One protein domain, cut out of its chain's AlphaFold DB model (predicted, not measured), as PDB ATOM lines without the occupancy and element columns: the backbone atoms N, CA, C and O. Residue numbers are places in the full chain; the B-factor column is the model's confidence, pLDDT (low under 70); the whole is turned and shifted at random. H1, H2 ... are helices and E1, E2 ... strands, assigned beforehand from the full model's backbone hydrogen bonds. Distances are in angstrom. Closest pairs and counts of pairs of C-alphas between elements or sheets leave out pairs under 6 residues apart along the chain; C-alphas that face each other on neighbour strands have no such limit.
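AT A GLANCE: This is residues 2 to 61 of the 743 residues of the protein "Site-specific DNA-methyltransferase (adenine-specific)" of Streptomyces sp. NRRL F-4428 (UniProt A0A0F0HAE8). An antiparallel hairpin, E1 and E2, makes one end of a loose, elongated shape and the long link, residues 34 to 51, the other; between them H2 and H3 meet as a V. The 60 printed residues run H1, E1, E2, H2, H3, mixed in class, with under half in named elements. The radius of gyration of the C-alphas is 13.1 A; the spans are 41, 26 and 16 A.

HOW THE PARTS SIT: The hairpin of E1, residues 15 to 17, and E2, residues 20 to 22, has N 15 and O 22 within hydrogen-bond range, 2.7 A. H2, residues 25 to 33, touches H3, residues 52 to 59, at a steep tilt of 51 degrees; their closest C-alphas, Gly 33 and Ala 53, are 4.7 A apart. H1, residues 2 to 5, is apart from both. In H2 and H3 every O i to N i+4 pair is within hydrogen-bond range.

IN THESE COORDINATES: H2 spans 11.9 A from C-alpha 25 at (-9.392, -20.045, 14.700), H3 10.5 A to C-alpha 59 at (-18.798, -19.104, 23.272).

THE WHOLE: The printed part has no cut; pLDDT is under 70 at residues 57 to 61, among others.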
ATOM      1  N   SER A   2      -6.413 -27.359  24.185       60.28
ATOM      2  CA  SER A   2      -5.383 -28.352  24.562       60.28
ATOM      3  C   SER A   2      -5.885 -29.794  24.771       60.28
ATOM      4  O   SER A   2      -5.221 -30.739  24.360       60.28
ATOM      5  N   ASN A   3      -7.078 -29.987  25.344       74.62
ATOM      6  CA  ASN A   3      -7.672 -31.326  25.494       74.62
ATOM      7  C   ASN A   3      -8.115 -31.975  24.172       74.62
ATOM      8  O   ASN A   3      -8.164 -33.198  24.096       74.62
ATOM      9  N   TRP A   4      -8.463 -31.187  23.152       81.00
ATOM     10  CA  TRP A   4      -8.825 -31.714  21.831       81.00
ATOM     11  C   TRP A   4      -7.569 -32.061  21.031       81.00
ATOM     12  O   TRP A   4      -7.498 -33.165  20.503       81.00
ATOM     13  N   ALA A   5      -6.552 -31.193  21.071       78.69
ATOM     14  CA  ALA A   5      -5.245 -31.433  20.456       78.69
ATOM     15  C   ALA A   5      -4.562 -32.718  20.958       78.69
ATOM     16  O   ALA A   5      -3.931 -33.419  20.183       78.69
ATOM     17  N   ARG A   6      -4.723 -33.077  22.243       77.50
ATOM     18  CA  ARG A   6      -4.188 -34.345  22.780       77.50
ATOM     19  C   ARG A   6      -4.985 -35.590  22.393       77.50
ATOM     20  O   ARG A   6      -4.467 -36.690  22.523       77.50
ATOM     21  N   ARG A   7      -6.266 -35.446  22.046       80.06
ATOM     22  CA  ARG A   7      -7.187 -36.582  21.850       80.06
ATOM     23  C   ARG A   7      -7.369 -36.970  20.390       80.06
ATOM     24  O   ARG A   7      -7.899 -38.045  20.134       80.06
ATOM     25  N   TYR A   8      -7.001 -36.092  19.464       81.25
ATOM     26  CA  TYR A   8      -7.238 -36.279  18.042       81.25
ATOM     27  C   TYR A   8      -6.016 -35.824  17.252       81.25
ATOM     28  O   TYR A   8      -5.677 -34.643  17.269       81.25
ATOM     29  N   GLU A   9      -5.380 -36.762  16.553       80.31
ATOM     30  CA  GLU A   9      -4.176 -36.511  15.748       80.31
ATOM     31  C   GLU A   9      -4.443 -35.590  14.549       80.31
ATOM     32  O   GLU A   9      -3.543 -34.897  14.090       80.31
ATOM     33  N   ASP A  10      -5.691 -35.526  14.074       87.50
ATOM     34  CA  ASP A  10      -6.114 -34.646  12.984       87.50
ATOM     35  C   ASP A  10      -6.491 -33.228  13.455       87.50
ATOM     36  O   ASP A  10      -6.960 -32.417  12.651       87.50
ATOM     37  N   PHE A  11      -6.347 -32.918  14.751       88.12
ATOM     38  CA  PHE A  11      -6.605 -31.577  15.276       88.12
ATOM     39  C   PHE A  11      -5.589 -30.567  14.708       88.12
ATOM     40  O   PHE A  11      -4.410 -30.902  14.596       88.12
ATOM     41  N   PRO A  12      -5.995 -29.324  14.369       91.31
ATOM     42  CA  PRO A  12      -5.085 -28.338  13.788       91.31
ATOM     43  C   PRO A  12      -3.829 -28.121  14.633       91.31
ATOM     44  O   PRO A  12      -3.918 -27.994  15.855       91.31
ATOM     45  N   ALA A  13      -2.669 -28.046  13.978       84.69
ATOM     46  CA  ALA A  13      -1.398 -27.825  14.655       84.69
ATOM     47  C   ALA A  13      -1.323 -26.399  15.242       84.69
ATOM     48  O   ALA A  13      -1.794 -25.445  14.611       84.69
ATOM     49  N   PRO A  14      -0.735 -26.219  16.439       87.31
ATOM     50  CA  PRO A  14      -0.532 -24.892  16.995       87.31
ATOM     51  C   PRO A  14       0.553 -24.126  16.227       87.31
ATOM     52  O   PRO A  14       1.544 -24.685  15.764       87.31
ATOM     53  N   VAL A  15       0.390 -22.810  16.154       83.81
ATOM     54  CA  VAL A  15       1.400 -21.844  15.732       83.81
ATOM     55  C   VAL A  15       2.001 -21.218  16.989       83.81
ATOM     56  O   VAL A  15       1.271 -20.724  17.853       83.81
ATOM     57  N   ARG A  16       3.331 -21.226  17.107       75.19
ATOM     58  CA  ARG A  16       4.022 -20.580  18.231       75.19
ATOM     59  C   ARG A  16       4.152 -19.077  18.009       75.19
ATOM     60  O   ARG A  16       4.589 -18.638  16.948       75.19
ATOM     61  N   SER A  17       3.804 -18.306  19.034       66.88
ATOM     62  CA  SER A  17       4.062 -16.869  19.130       66.88
ATOM     63  C   SER A  17       4.711 -16.596  20.487       66.88
ATOM     64  O   SER A  17       4.018 -16.501  21.500       66.88
ATOM     65  N   GLY A  18       6.046 -16.514  20.515       74.44
ATOM     66  CA  GLY A  18       6.816 -16.538  21.765       74.44
ATOM     67  C   GLY A  18       6.650 -17.877  22.493       74.44
ATOM     68  O   GLY A  18       6.625 -18.925  21.849       74.44
ATOM     69  N   ASP A  19       6.452 -17.834  23.813       72.94
ATOM     70  CA  ASP A  19       6.234 -19.026  24.654       72.94
ATOM     71  C   ASP A  19       4.783 -19.542  24.640       72.94
ATOM     72  O   ASP A  19       4.436 -20.477  25.361       72.94
ATOM     73  N   THR A  20       3.902 -18.935  23.836       66.31
ATOM     74  CA  THR A  20       2.484 -19.316  23.766       66.31
ATOM     75  C   THR A  20       2.176 -20.096  22.491       66.31
ATOM     76  O   THR A  20       2.432 -19.636  21.375       66.31
ATOM     77  N   GLU A  21       1.563 -21.267  22.658       79.06
ATOM     78  CA  GLU A  21       0.984 -22.051  21.567       79.06
ATOM     79  C   GLU A  21      -0.439 -21.563  21.268       79.06
ATOM     80  O   GLU A  21      -1.348 -21.676  22.093       79.06
ATOM     81  N   LEU A  22      -0.627 -21.003  20.074       79.38
ATOM     82  CA  LEU A  22      -1.904 -20.484  19.586       79.38
ATOM     83  C   LEU A  22      -2.423 -21.374  18.457       79.38
ATOM     84  O   LEU A  22      -1.646 -21.974  17.733       79.38
ATOM     85  N   PHE A  23      -3.734 -21.443  18.253       83.94
ATOM     86  CA  PHE A  23      -4.319 -22.180  17.128       83.94
ATOM     87  C   PHE A  23      -5.038 -21.209  16.201       83.94
ATOM     88  O   PHE A  23      -5.686 -20.269  16.664       83.94
ATOM     89  N   ARG A  24      -4.961 -21.446  14.890       80.94
ATOM     90  CA  ARG A  24      -5.702 -20.650  13.908       80.94
ATOM     91  C   ARG A  24      -7.193 -20.944  14.033       80.94
ATOM     92  O   ARG A  24      -7.646 -22.055  13.765       80.94
ATOM     93  N   GLU A  25      -7.959 -19.928  14.414       80.50
ATOM     94  CA  GLU A  25      -9.392 -20.045  14.700       80.50
ATOM     95  C   GLU A  25     -10.182 -20.656  13.532       80.50
ATOM     96  O   GLU A  25     -10.977 -21.566  13.746       80.50
ATOM     97  N   ALA A  26      -9.917 -20.234  12.289       76.38
ATOM     98  CA  ALA A  26     -10.607 -20.745  11.100       76.38
ATOM     99  C   ALA A  26     -10.372 -22.250  10.869       76.38
ATOM    100  O   ALA A  26     -11.288 -22.980  10.483       76.38
ATOM    101  N   GLU A  27      -9.156 -22.732  11.135       81.88
ATOM    102  CA  GLU A  27      -8.805 -24.145  10.986       81.88
ATOM    103  C   GLU A  27      -9.491 -24.988  12.069       81.88
ATOM    104  O   GLU A  27     -10.059 -26.038  11.761       81.88
ATOM    105  N   VAL A  28      -9.536 -24.484  13.306       84.56
ATOM    106  CA  VAL A  28     -10.250 -25.119  14.426       84.56
ATOM    107  C   VAL A  28     -11.762 -25.108  14.214       84.56
ATOM    108  O   VAL A  28     -12.407 -26.135  14.413       84.56
ATOM    109  N   ALA A  29     -12.346 -23.994  13.771       81.75
ATOM    110  CA  ALA A  29     -13.778 -23.888  13.503       81.75
ATOM    111  C   ALA A  29     -14.209 -24.866  12.400       81.75
ATOM    112  O   ALA A  29     -15.191 -25.587  12.567       81.75
ATOM    113  N   ARG A  30     -13.432 -24.974  11.313       81.19
ATOM    114  CA  ARG A  30     -13.667 -25.970  10.256       81.19
ATOM    115  C   ARG A  30     -13.572 -27.397  10.801       81.19
ATOM    116  O   ARG A  30     -14.438 -28.222  10.520       81.19
ATOM    117  N   TRP A  31     -12.558 -27.675  11.619       89.31
ATOM    118  CA  TRP A  31     -12.364 -28.982  12.242       89.31
ATOM    119  C   TRP A  31     -13.516 -29.370  13.189       89.31
ATOM    120  O   TRP A  31     -13.987 -30.511  13.174       89.31
ATOM    121  N   LEU A  32     -14.031 -28.418  13.971       87.75
ATOM    122  CA  LEU A  32     -15.190 -28.613  14.847       87.75
ATOM    123  C   LEU A  32     -16.514 -28.701  14.069       87.75
ATOM    124  O   LEU A  32     -17.454 -29.342  14.543       87.75
ATOM    125  N   GLY A  33     -16.593 -28.102  12.878       83.88
ATOM    126  CA  GLY A  33     -17.785 -28.108  12.021       83.88
ATOM    127  C   GLY A  33     -18.090 -29.485  11.438       83.88
ATOM    128  O   GLY A  33     -19.243 -29.827  11.198       83.88
ATOM    129  N   MET A  34     -17.073 -30.336  11.308       81.19
ATOM    130  CA  MET A  34     -17.244 -31.727  10.883       81.19
ATOM    131  C   MET A  34     -17.762 -32.642  12.007       81.19
ATOM    132  O   MET A  34     -18.065 -33.809  11.771       81.19
ATOM    133  N   ARG A  35     -17.883 -32.139  13.244       85.12
ATOM    134  CA  ARG A  35     -18.200 -32.944  14.433       85.12
ATOM    135  C   ARG A  35     -19.548 -32.535  15.018       85.12
ATOM    136  O   ARG A  35     -19.664 -31.542  15.736       85.12
ATOM    137  N   ARG A  36     -20.578 -33.329  14.722       86.50
ATOM    138  CA  ARG A  36     -21.944 -33.141  15.239       86.50
ATOM    139  C   ARG A  36     -22.055 -33.545  16.710       86.50
ATOM    140  O   ARG A  36     -21.478 -34.542  17.142       86.50
ATOM    141  N   LEU A  37     -22.839 -32.791  17.475       81.94
ATOM    142  CA  LEU A  37     -23.197 -33.136  18.845       81.94
ATOM    143  C   LEU A  37     -24.186 -34.306  18.840       81.94
ATOM    144  O   LEU A  37     -25.156 -34.323  18.082       81.94
ATOM    145  N   ARG A  38     -23.952 -35.290  19.716       77.00
ATOM    146  CA  ARG A  38     -24.921 -36.369  19.956       77.00
ATOM    147  C   ARG A  38     -26.170 -35.789  20.641       77.00
ATOM    148  O   ARG A  38     -26.005 -34.877  21.449       77.00
ATOM    149  N   PRO A  39     -27.379 -36.348  20.429       77.75
ATOM    150  CA  PRO A  39     -28.623 -35.805  20.995       77.75
ATOM    151  C   PRO A  39     -28.570 -35.556  22.510       77.75
ATOM    152  O   PRO A  39     -28.943 -34.486  22.974       77.75
ATOM    153  N   ARG A  40     -27.982 -36.489  23.272       75.00
ATOM    154  CA  ARG A  40     -27.754 -36.372  24.728       75.00
ATOM    155  C   ARG A  40     -26.839 -35.222  25.165       75.00
ATOM    156  O   ARG A  40     -26.795 -34.902  26.343       75.00
ATOM    157  N   HIS A  41     -26.050 -34.662  24.253       79.12
ATOM    158  CA  HIS A  41     -25.123 -33.573  24.546       79.12
ATOM    159  C   HIS A  41     -25.661 -32.213  24.111       79.12
ATOM    160  O   HIS A  41     -24.969 -31.239  24.387       79.12
ATOM    161  N   LEU A  42     -26.824 -32.125  23.444       81.69
ATOM    162  CA  LEU A  42     -27.459 -30.862  23.043       81.69
ATOM    163  C   LEU A  42     -27.959 -30.089  24.274       81.69
ATOM    164  O   LEU A  42     -28.484 -30.678  25.215       81.69
ATOM    165  N   LEU A  43     -27.785 -28.766  24.273       81.06
ATOM    166  CA  LEU A  43     -28.321 -27.891  25.318       81.06
ATOM    167  C   LEU A  43     -29.767 -27.506  24.978       81.06
ATOM    168  O   LEU A  43     -30.184 -27.555  23.819       81.06
ATOM    169  N   LYS A  44     -30.545 -27.101  25.989       65.19
ATOM    170  CA  LYS A  44     -31.944 -26.680  25.815       65.19
ATOM    171  C   LYS A  44     -32.023 -25.542  24.781       65.19
ATOM    172  O   LYS A  44     -31.467 -24.472  25.004       65.19
ATOM    173  N   GLY A  45     -32.700 -25.790  23.654       73.00
ATOM    174  CA  GLY A  45     -32.837 -24.847  22.531       73.00
ATOM    175  C   GLY A  45     -31.931 -25.118  21.318       73.00
ATOM    176  O   GLY A  45     -32.043 -24.421  20.311       73.00
ATOM    177  N   GLU A  46     -31.050 -26.119  21.366       79.56
ATOM    178  CA  GLU A  46     -30.237 -26.529  20.213       79.56
ATOM    179  C   GLU A  46     -30.947 -27.582  19.352       79.56
ATOM    180  O   GLU A  46     -31.588 -28.499  19.865       79.56
ATOM    181  N   ARG A  47     -30.851 -27.435  18.026       78.50
ATOM    182  CA  ARG A  47     -31.523 -28.313  17.056       78.50
ATOM    183  C   ARG A  47     -30.697 -29.578  16.798       78.50
ATOM    184  O   ARG A  47     -29.476 -29.593  16.950       78.50
ATOM    185  N   ALA A  48     -31.353 -30.640  16.339       75.19
ATOM    186  CA  ALA A  48     -30.651 -31.821  15.845       75.19
ATOM    187  C   ALA A  48     -29.729 -31.435  14.669       75.19
ATOM    188  O   ALA A  48     -30.151 -30.739  13.748       75.19
ATOM    189  N   GLY A  49     -28.464 -31.863  14.720       79.19
ATOM    190  CA  GLY A  49     -27.447 -31.526  13.716       79.19
ATOM    191  C   GLY A  49     -26.482 -30.400  14.106       79.19
ATOM    192  O   GLY A  49     -25.516 -30.193  13.375       79.19
ATOM    193  N   THR A  50     -26.676 -29.731  15.253       83.31
ATOM    194  CA  THR A  50     -25.716 -28.746  15.787       83.31
ATOM    195  C   THR A  50     -24.327 -29.372  15.970       83.31
ATOM    196  O   THR A  50     -24.176 -30.470  16.509       83.31
ATOM    197  N   THR A  51     -23.302 -28.670  15.504       88.00
ATOM    198  CA  THR A  51     -21.892 -29.069  15.538       88.00
ATOM    199  C   THR A  51     -21.162 -28.426  16.712       88.00
ATOM    200  O   THR A  51     -21.634 -27.463  17.321       88.00
ATOM    201  N   TYR A  52     -19.971 -28.928  17.042       83.38
ATOM    202  CA  TYR A  52     -19.120 -28.244  18.013       83.38
ATOM    203  C   TYR A  52     -18.671 -26.856  17.518       83.38
ATOM    204  O   TYR A  52     -18.407 -26.001  18.359       83.38
ATOM    205  N   ALA A  53     -18.644 -26.595  16.201       79.94
ATOM    206  CA  ALA A  53     -18.358 -25.261  15.659       79.94
ATOM    207  C   ALA A  53     -19.468 -24.251  15.967       79.94
ATOM    208  O   ALA A  53     -19.174 -23.105  16.298       79.94
ATOM    209  N   ASP A  54     -20.731 -24.682  15.945       79.50
ATOM    210  CA  ASP A  54     -21.868 -23.822  16.293       79.50
ATOM    211  C   ASP A  54     -21.793 -23.358  17.753       79.50
ATOM    212  O   ASP A  54     -22.122 -22.217  18.077       79.50
ATOM    213  N   ARG A  55     -21.306 -24.224  18.651       79.56
ATOM    214  CA  ARG A  55     -21.026 -23.855  20.047       79.56
ATOM    215  C   ARG A  55     -19.763 -23.024  20.202       79.56
ATOM    216  O   ARG A  55     -19.761 -22.087  20.992       79.56
ATOM    217  N   PHE A  56     -18.712 -23.362  19.459       73.81
ATOM    218  CA  PHE A  56     -17.450 -22.626  19.448       73.81
ATOM    219  C   PHE A  56     -17.677 -21.161  19.054       73.81
ATOM    220  O   PHE A  56     -17.246 -20.267  19.772       73.81
ATOM    221  N   GLY A  57     -18.482 -20.915  18.017       59.75
ATOM    222  CA  GLY A  57     -18.868 -19.565  17.605       59.75
ATOM    223  C   GLY A  57     -19.776 -18.830  18.600       59.75
ATOM    224  O   GLY A  57     -19.745 -17.605  18.640       59.75
ATOM    225  N   ARG A  58     -20.569 -19.543  19.415       61.34
ATOM    226  CA  ARG A  58     -21.424 -18.946  20.466       61.34
ATOM    227  C   ARG A  58     -20.649 -18.574  21.731       61.34
ATOM    228  O   ARG A  58     -20.999 -17.590  22.377       61.34
ATOM    229  N   ALA A  59     -19.636 -19.360  22.099       52.62
ATOM    230  CA  ALA A  59     -18.798 -19.104  23.272       52.62
ATOM    231  C   ALA A  59     -17.851 -17.907  23.066       52.62
ATOM    232  O   ALA A  59     -17.532 -17.223  24.033       52.62
ATOM    233  N   ASP A  60     -17.485 -17.601  21.816       45.69
ATOM    234  CA  ASP A  60     -16.649 -16.454  21.435       45.69
ATOM    235  C   ASP A  60     -17.420 -15.113  21.367       45.69
ATOM    236  O   ASP A  60     -17.151 -14.228  20.561       45.69
ATOM    237  N   GLY A  61     -18.455 -14.956  22.197       36.78
ATOM    238  CA  GLY A  61     -19.145 -13.673  22.351       36.78
ATOM    239  C   GLY A  61     -20.041 -13.246  21.185       36.78
ATOM    240  O   GLY A  61     -20.559 -12.130  21.219       36.78
TER     241      GLY A  61